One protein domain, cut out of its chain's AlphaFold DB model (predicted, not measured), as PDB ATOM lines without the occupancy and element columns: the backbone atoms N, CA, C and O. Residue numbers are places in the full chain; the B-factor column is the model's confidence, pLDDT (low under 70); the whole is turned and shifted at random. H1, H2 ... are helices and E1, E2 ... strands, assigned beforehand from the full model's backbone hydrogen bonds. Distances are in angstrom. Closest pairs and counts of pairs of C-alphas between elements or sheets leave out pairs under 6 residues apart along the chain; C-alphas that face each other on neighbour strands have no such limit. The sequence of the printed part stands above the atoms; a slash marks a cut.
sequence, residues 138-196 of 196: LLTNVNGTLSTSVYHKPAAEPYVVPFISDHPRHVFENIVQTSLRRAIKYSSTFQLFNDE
ATOM      1  N   LEU A 138     -19.762 -24.367 138.132       96.25
ATOM      2  CA  LEU A 138     -19.504 -24.970 136.830       96.25
ATOM      3  C   LEU A 138     -18.045 -25.409 136.798       96.25
ATOM      4  O   LEU A 138     -17.149 -24.577 136.921       96.25
ATOM      5  N   LEU A 139     -17.804 -26.708 136.638       96.31
ATOM      6  CA  LEU A 139     -16.459 -27.257 136.505       96.31
ATOM      7  C   LEU A 139     -16.176 -27.568 135.042       96.31
ATOM      8  O   LEU A 139     -16.891 -28.354 134.424       96.31
ATOM      9  N   THR A 140     -15.103 -26.990 134.510       96.56
ATOM     10  CA  THR A 140     -14.629 -27.200 133.144       96.56
ATOM     11  C   THR A 140     -13.207 -27.734 133.158       96.56
ATOM     12  O   THR A 140     -12.287 -27.099 133.665       96.56
ATOM     13  N   ASN A 141     -12.998 -28.893 132.546       95.31
ATOM     14  CA  ASN A 141     -11.666 -29.423 132.300       95.31
ATOM     15  C   ASN A 141     -11.003 -28.642 131.154       95.31
ATOM     16  O   ASN A 141     -11.407 -28.749 129.998       95.31
ATOM     17  N   VAL A 142      -9.956 -27.885 131.461       95.06
ATOM     18  CA  VAL A 142      -9.093 -27.183 130.511       95.06
ATOM     19  C   VAL A 142      -7.760 -27.929 130.443       95.06
ATOM     20  O   VAL A 142      -6.852 -27.693 131.234       95.06
ATOM     21  N   ASN A 143      -7.647 -28.859 129.489       92.06
ATOM     22  CA  ASN A 143      -6.420 -29.618 129.202       92.06
ATOM     23  C   ASN A 143      -5.810 -30.321 130.433       92.06
ATOM     24  O   ASN A 143      -4.603 -30.279 130.648       92.06
ATOM     25  N   GLY A 144      -6.650 -30.956 131.252       89.81
ATOM     26  CA  GLY A 144      -6.248 -31.664 132.470       89.81
ATOM     27  C   GLY A 144      -6.283 -30.807 133.737       89.81
ATOM     28  O   GLY A 144      -6.149 -31.347 134.830       89.81
ATOM     29  N   THR A 145      -6.514 -29.497 133.617       92.25
ATOM     30  CA  THR A 145      -6.699 -28.597 134.764       92.25
ATOM     31  C   THR A 145      -8.175 -28.262 134.931       92.25
ATOM     32  O   THR A 145      -8.831 -27.861 133.973       92.25
ATOM     33  N   LEU A 146      -8.721 -28.407 136.139       93.88
ATOM     34  CA  LEU A 146     -10.091 -27.982 136.420       93.88
ATOM     35  C   LEU A 146     -10.145 -26.465 136.615       93.88
ATOM     36  O   LEU A 146      -9.538 -25.933 137.538       93.88
ATOM     37  N   SER A 147     -10.901 -25.793 135.751       96.31
ATOM     38  CA  SER A 147     -11.323 -24.405 135.917       96.31
ATOM     39  C   SER A 147     -12.746 -24.379 136.459       96.31
ATOM     40  O   SER A 147     -13.597 -25.152 136.023       96.31
ATOM     41  N   THR A 148     -13.010 -23.467 137.382       96.44
ATOM     42  CA  THR A 148     -14.308 -23.293 138.034       96.44
ATOM     43  C   THR A 148     -14.864 -21.895 137.781       96.44
ATOM     44  O   THR A 148     -14.101 -20.932 137.673       96.44
ATOM     45  N   SER A 149     -16.185 -21.784 137.690       96.31
ATOM     46  CA  SER A 149     -16.934 -20.523 137.690       96.31
ATOM     47  C   SER A 149     -18.262 -20.712 138.423       96.31
ATOM     48  O   SER A 149     -18.627 -21.836 138.781       96.31
ATOM     49  N   VAL A 150     -19.003 -19.630 138.652       95.12
ATOM     50  CA  VAL A 150     -20.374 -19.737 139.166       95.12
ATOM     51  C   VAL A 150     -21.252 -20.433 138.124       95.12
ATOM     52  O   VAL A 150     -21.109 -20.213 136.921       95.12
ATOM     53  N   TYR A 151     -22.138 -21.315 138.584       93.50
ATOM     54  CA  TYR A 151     -23.173 -21.911 137.748       93.50
ATOM     55  C   TYR A 151     -24.542 -21.338 138.100       93.50
ATOM     56  O   TYR A 151     -25.000 -21.454 139.236       93.50
ATOM     57  N   HIS A 152     -25.231 -20.799 137.095       89.88
ATOM     58  CA  HIS A 152     -26.638 -20.419 137.200       89.88
ATOM     59  C   HIS A 152     -27.496 -21.474 136.524       89.88
ATOM     60  O   HIS A 152     -27.307 -21.801 135.350       89.88
ATOM     61  N   LYS A 153     -28.464 -22.017 137.262       88.62
ATOM     62  CA  LYS A 153     -29.450 -22.923 136.668       88.62
ATOM     63  C   LYS A 153     -30.220 -22.153 135.583       88.62
ATOM     64  O   LYS A 153     -30.637 -21.035 135.856       88.62
ATOM     65  N   PRO A 154     -30.505 -22.743 134.409       86.81
ATOM     66  CA  PRO A 154     -31.265 -22.055 133.358       86.81
ATOM     67  C   PRO A 154     -32.650 -21.555 133.798       86.81
ATOM     68  O   PRO A 154     -33.169 -20.605 133.232       86.81
ATOM     69  N   ALA A 155     -33.241 -22.202 134.808       84.94
ATOM     70  CA  ALA A 155     -34.516 -21.815 135.408       84.94
ATOM     71  C   ALA A 155     -34.372 -20.851 136.604       84.94
ATOM     72  O   ALA A 155     -35.359 -20.561 137.274       84.94
ATOM     73  N   ALA A 156     -33.154 -20.412 136.938       80.19
ATOM     74  CA  ALA A 156     -32.943 -19.439 137.999       80.19
ATOM     75  C   ALA A 156     -33.414 -18.070 137.507       80.19
ATOM     76  O   ALA A 156     -32.784 -17.443 136.658       80.19
ATOM     77  N   GLU A 157     -34.536 -17.613 138.045       77.31
ATOM     78  CA  GLU A 157     -35.005 -16.253 137.820       77.31
ATOM     79  C   GLU A 157     -34.198 -15.316 138.735       77.31
ATOM     80  O   GLU A 157     -33.984 -15.648 139.907       77.31
ATOM     81  N   PRO A 158     -33.713 -14.161 138.240       73.81
ATOM     82  CA  PRO A 158     -32.819 -13.269 138.980       73.81
ATOM     83  C   PRO A 158     -33.582 -12.440 140.028       73.81
ATOM     84  O   PRO A 158     -33.405 -11.227 140.140       73.81
ATOM     85  N   TYR A 159     -34.475 -13.072 140.790       78.38
ATOM     86  CA  TYR A 159     -35.219 -12.390 141.832       78.38
ATOM     87  C   TYR A 159     -34.316 -12.099 143.012       78.38
ATOM     88  O   TYR A 159     -33.900 -12.978 143.764       78.38
ATOM     89  N   VAL A 160     -34.074 -10.812 143.195       84.50
ATOM     90  CA  VAL A 160     -33.545 -10.271 144.433       84.50
ATOM     91  C   VAL A 160     -34.712  -9.729 145.241       84.50
ATOM     92  O   VAL A 160     -35.683  -9.201 144.694       84.50
ATOM     93  N   VAL A 161     -34.618  -9.864 146.560       87.81
ATOM     94  CA  VAL A 161     -35.578  -9.282 147.495       87.81
ATOM     95  C   VAL A 161     -35.706  -7.774 147.208       87.81
ATOM     96  O   VAL A 161     -34.694  -7.069 147.264       87.81
ATOM     97  N   PRO A 162     -36.911  -7.252 146.897       90.00
ATOM     98  CA  PRO A 162     -37.084  -5.839 146.576       90.00
ATOM     99  C   PRO A 162     -36.639  -4.949 147.733       90.00
ATOM    100  O   PRO A 162     -37.061  -5.167 148.864       90.00
ATOM    101  N   PHE A 163     -35.857  -3.901 147.465       88.44
ATOM    102  CA  PHE A 163     -35.337  -3.011 148.519       88.44
ATOM    103  C   PHE A 163     -36.438  -2.320 149.349       88.44
ATOM    104  O   PHE A 163     -36.209  -1.925 150.485       88.44
ATOM    105  N   ILE A 164     -37.642  -2.199 148.787       91.94
ATOM    106  CA  ILE A 164     -38.826  -1.622 149.441       91.94
ATOM    107  C   ILE A 164     -39.546  -2.581 150.401       91.94
ATOM    108  O   ILE A 164     -40.520  -2.189 151.037       91.94
ATOM    109  N   SER A 165     -39.138  -3.847 150.454       93.19
ATOM    110  CA  SER A 165     -39.733  -4.828 151.362       93.19
ATOM    111  C   SER A 165     -39.310  -4.580 152.813       93.19
ATOM    112  O   SER A 165     -38.252  -4.013 153.079       93.19
ATOM    113  N   ASP A 166     -40.128  -5.041 153.759       95.06
ATOM    114  CA  ASP A 166     -39.904  -4.879 155.202       95.06
ATOM    115  C   ASP A 166     -38.894  -5.906 155.752       95.06
ATOM    116  O   ASP A 166     -39.168  -6.681 156.668       95.06
ATOM    117  N   HIS A 167     -37.714  -5.972 155.132       94.69
ATOM    118  CA  HIS A 167     -36.598  -6.777 155.613       94.69
ATOM    119  C   HIS A 167     -35.530  -5.891 156.267       94.69
ATOM    120  O   HIS A 167     -35.294  -4.761 155.833       94.69
ATOM    121  N   PRO A 168     -34.824  -6.387 157.299       95.88
ATOM    122  CA  PRO A 168     -33.713  -5.655 157.888       95.88
ATOM    123  C   PRO A 168     -32.641  -5.294 156.854       95.88
ATOM    124  O   PRO A 168     -32.296  -6.106 155.996       95.88
ATOM    125  N   ARG A 169     -32.025  -4.113 156.997       91.81
ATOM    126  CA  ARG A 169     -31.026  -3.587 156.045       91.81
ATOM    127  C   ARG A 169     -29.883  -4.565 155.732       91.81
ATOM    128  O   ARG A 169     -29.468  -4.681 154.582       91.81
ATOM    129  N   HIS A 170     -29.428  -5.308 156.742       94.56
ATOM    130  CA  HIS A 170     -28.353  -6.286 156.590       94.56
ATOM    131  C   HIS A 170     -28.706  -7.428 155.624       94.56
ATOM    132  O   HIS A 170     -27.802  -8.034 155.064       94.56
ATOM    133  N   VAL A 171     -29.990  -7.739 155.402       93.75
ATOM    134  CA  VAL A 171     -30.413  -8.770 154.439       93.75
ATOM    135  C   VAL A 171     -30.041  -8.343 153.019       93.75
ATOM    136  O   VAL A 171     -29.416  -9.117 152.299       93.75
ATOM    137  N   PHE A 172     -30.339  -7.099 152.639       92.25
ATOM    138  CA  PHE A 172     -30.000  -6.563 151.316       92.25
ATOM    139  C   PHE A 172     -28.489  -6.482 151.099       92.25
ATOM    140  O   PHE A 172     -27.983  -6.913 150.064       92.25
ATOM    141  N   GLU A 173     -27.760  -5.979 152.097       92.25
ATOM    142  CA  GLU A 173     -26.297  -5.908 152.054       92.25
ATOM    143  C   GLU A 173     -25.684  -7.305 151.927       92.25
ATOM    144  O   GLU A 173     -24.779  -7.517 151.118       92.25
ATOM    145  N   ASN A 174     -26.219  -8.279 152.667       93.75
ATOM    146  CA  ASN A 174     -25.758  -9.656 152.601       93.75
ATOM    147  C   ASN A 174     -26.026 -10.289 151.239       93.75
ATOM    148  O   ASN A 174     -25.148 -11.000 150.781       93.75
ATOM    149  N   ILE A 175     -27.152 -10.026 150.566       91.62
ATOM    150  CA  ILE A 175     -27.410 -10.585 149.226       91.62
ATOM    151  C   ILE A 175     -26.311 -10.176 148.234       91.62
ATOM    152  O   ILE A 175     -25.801 -11.018 147.493       91.62
ATOM    153  N   VAL A 176     -25.901  -8.905 148.252       90.56
ATOM    154  CA  VAL A 176     -24.818  -8.410 147.388       90.56
ATOM    155  C   VAL A 176     -23.477  -9.000 147.826       90.56
ATOM    156  O   VAL A 176     -22.735  -9.543 147.009       90.56
ATOM    157  N   GLN A 177     -23.168  -8.947 149.126       93.44
ATOM    158  CA  GLN A 177     -21.892  -9.438 149.647       93.44
ATOM    159  C   GLN A 177     -21.704 -10.942 149.437       93.44
ATOM    160  O   GLN A 177     -20.602 -11.372 149.100       93.44
ATOM    161  N   THR A 178     -22.734 -11.759 149.654       92.69
ATOM    162  CA  THR A 178     -22.642 -13.213 149.481       92.69
ATOM    163  C   THR A 178     -22.531 -13.578 148.014       92.69
ATOM    164  O   THR A 178     -21.703 -14.426 147.696       92.69
ATOM    165  N   SER A 179     -23.262 -12.902 147.123       90.12
ATOM    166  CA  SER A 179     -23.144 -13.095 145.672       90.12
ATOM    167  C   SER A 179     -21.735 -12.769 145.175       90.12
ATOM    168  O   SER A 179     -21.109 -13.601 144.523       90.12
ATOM    169  N   LEU A 180     -21.173 -11.624 145.581       92.56
ATOM    170  CA  LEU A 180     -19.799 -11.249 145.228       92.56
ATOM    171  C   LEU A 180     -18.766 -12.216 145.819       92.56
ATOM    172  O   LEU A 180     -17.865 -12.670 145.119       92.56
ATOM    173  N   ARG A 181     -18.894 -12.583 147.102       94.00
ATOM    174  CA  ARG A 181     -17.994 -13.565 147.736       94.00
ATOM    175  C   ARG A 181     -18.080 -14.929 147.059       94.00
ATOM    176  O   ARG A 181     -17.058 -15.600 146.940       94.00
ATOM    177  N   ARG A 182     -19.274 -15.338 146.626       93.06
ATOM    178  CA  ARG A 182     -19.503 -16.568 145.865       93.06
ATOM    179  C   ARG A 182     -18.763 -16.511 144.533       93.06
ATOM    180  O   ARG A 182     -17.979 -17.415 144.265       93.06
ATOM    181  N   ALA A 183     -18.935 -15.434 143.769       93.75
ATOM    182  CA  ALA A 183     -18.242 -15.218 142.500       93.75
ATOM    183  C   ALA A 183     -16.716 -15.253 142.661       93.75
ATOM    184  O   ALA A 183     -16.038 -16.022 141.986       93.75
ATOM    185  N   ILE A 184     -16.175 -14.519 143.641       94.38
ATOM    186  CA  ILE A 184     -14.733 -14.500 143.936       94.38
ATOM    187  C   ILE A 184     -14.217 -15.893 144.309       94.38
ATOM    188  O   ILE A 184     -13.132 -16.286 143.893       94.38
ATOM    189  N   LYS A 185     -14.968 -16.642 145.125       94.44
ATOM    190  CA  LYS A 185     -14.536 -17.956 145.613       94.44
ATOM    191  C   LYS A 185     -14.618 -19.036 144.536       94.44
ATOM    192  O   LYS A 185     -13.828 -19.975 144.573       94.44
ATOM    193  N   TYR A 186     -15.606 -18.958 143.649       95.25
ATOM    194  CA  TYR A 186     -15.872 -20.005 142.664       95.25
ATOM    195  C   TYR A 186     -15.157 -19.770 141.340       95.25
ATOM    196  O   TYR A 186     -14.863 -20.747 140.659       95.25
ATOM    197  N   SER A 187     -14.835 -18.531 140.976       96.25
ATOM    198  CA  SER A 187     -14.143 -18.240 139.722       96.25
ATOM    199  C   SER A 187     -12.636 -18.476 139.836       96.25
ATOM    200  O   SER A 187     -11.942 -17.858 140.638       96.25
ATOM    201  N   SER A 188     -12.110 -19.370 138.996       94.81
ATOM    202  CA  SER A 188     -10.677 -19.700 138.942       94.81
ATOM    203  C   SER A 188      -9.808 -18.580 138.358       94.81
ATOM    204  O   SER A 188      -8.596 -18.571 138.563       94.81
ATOM    205  N   THR A 189     -10.396 -17.650 137.604       93.38
ATOM    206  CA  THR A 189      -9.682 -16.525 136.989       93.38
ATOM    207  C   THR A 189     -10.450 -15.226 137.182       93.38
ATOM    208  O   THR A 189     -11.670 -15.226 137.348       93.38
ATOM    209  N   PHE A 190      -9.733 -14.101 137.114       92.38
ATOM    210  CA  PHE A 190     -10.357 -12.779 137.185       92.38
ATOM    211  C   PHE A 190     -11.326 -12.528 136.023       92.38
ATOM    212  O   PHE A 190     -12.360 -11.909 136.226       92.38
ATOM    213  N   GLN A 191     -11.040 -13.061 134.831       92.44
ATOM    214  CA  GLN A 191     -11.951 -12.954 133.691       92.44
ATOM    215  C   GLN A 191     -13.288 -13.645 133.986       92.44
ATOM    216  O   GLN A 191     -14.331 -13.026 133.840       92.44
ATOM    217  N   LEU A 192     -13.255 -14.881 134.501       91.31
ATOM    218  CA  LEU A 192     -14.466 -15.621 134.881       91.31
ATOM    219  C   LEU A 192     -15.224 -14.974 136.046       91.31
ATOM    220  O   LEU A 192     -16.404 -15.238 136.230       91.31
ATOM    221  N   PHE A 193     -14.545 -14.190 136.881       92.50
ATOM    222  CA  PHE A 193     -15.200 -13.365 137.893       92.50
ATOM    223  C   PHE A 193     -15.852 -12.121 137.278       92.50
ATOM    224  O   PHE A 193     -16.921 -11.727 137.712       92.50
ATOM    225  N   ASN A 194     -15.210 -11.498 136.292       90.50
ATOM    226  CA  ASN A 194     -15.711 -10.287 135.649       90.50
ATOM    227  C   ASN A 194     -16.861 -10.559 134.661       90.50
ATOM    228  O   ASN A 194     -17.607  -9.641 134.335       90.50
ATOM    229  N   ASP A 195     -16.972 -11.796 134.177       87.00
ATOM    230  CA  ASP A 195     -18.064 -12.259 133.313       87.00
ATOM    231  C   ASP A 195     -19.322 -12.694 134.106       87.00
ATOM    232  O   ASP A 195     -20.345 -12.993 133.489       87.00
ATOM    233  N   GLU A 196     -19.242 -12.741 135.445       84.50
ATOM    234  CA  GLU A 196     -20.346 -13.028 136.388       84.50
ATOM    235  C   GLU A 196     -21.069 -11.749 136.831       84.50
ATOM    236  O   GLU A 196     -22.322 -11.753 136.806       84.50
TER     237      GLU A 196
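This is residues 138 to 196 of the 196 residues of the protein "Hypothetical protein" of Rotaria magnacalcarata (UniProt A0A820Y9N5). This is a loose, elongated model in which a two-strand hairpin, E1 and E2, sits at one end and the long helix H1 runs away from it, reaching E2 with its residues 179 to 186. A link of 18 residues bows out from E2 and comes round to the far end of H1, with residues 153 to 159 and 164 to 170 standing free, and the short helix H2 folds back near E2 and the last part of H1. The printed part has 59 residues with two named strands and two named helices, in the order E1, E2, H1, H2; the sheet, in the order E1 - E2, is antiparallel, and the class is mixed, helices and strands. The whole is loose, with a radius of gyration of the C-alphas of 14.5 A, and its outline is a rod spanning 49 by 23 by 13 A.

E1, residues 138 to 142, and E2, residues 145 to 150, are antiparallel neighbours and form a hairpin, with 153 degrees between their directions. The C-alphas of residues 141 and 146 face each other at 4.6 A. N 140 and O 147 are within hydrogen-bond range at 2.8 A, as are N 149 and O 138 at 3.1 A. E2 and H1, residues 169 to 186, have 6 pairs of C-alphas within 8 A, the closest being those of Ser 149 and Tyr 186, 5.1 A apart. E1 and H1 are apart, but only just, with their closest C-alphas at 8.5 A. H2, residues 190 to 194, is close to H1 but not clearly touching, the closest C-alphas being those of Ala 183 and Phe 193 at 5.8 A. The closest C-alphas of E2 and H2 are those of Ser 149 and Leu 192, at 6.2 A. E1 and H2 are apart. In H1 and H2 every O i to N i+4 pair is within hydrogen-bond range.

E1 begins at C-alpha 138, at (-19.504, -24.970, 136.830), and is 12.4 A long. E2 is 16.9 A long from C-alpha 145 to C-alpha 150. H1 begins at C-alpha 169, at (-31.026, -3.587, 156.045), and is 26.0 A long. H2 is 6.1 A long and ends at C-alpha 194, at (-15.711, -10.287, 135.649).

The two C-alphas farthest apart are those of Asn 143 and Asp 166, at 49.1 A. The links E1 to E2 and H1 to H2 are tight, and the link E2 to H1, residues 151 to 168, is long. The printed part has no cut and ends at residue 196, the chain's last residue. The mean pLDDT of the printed part is 91.5, and no printed residue is under 70.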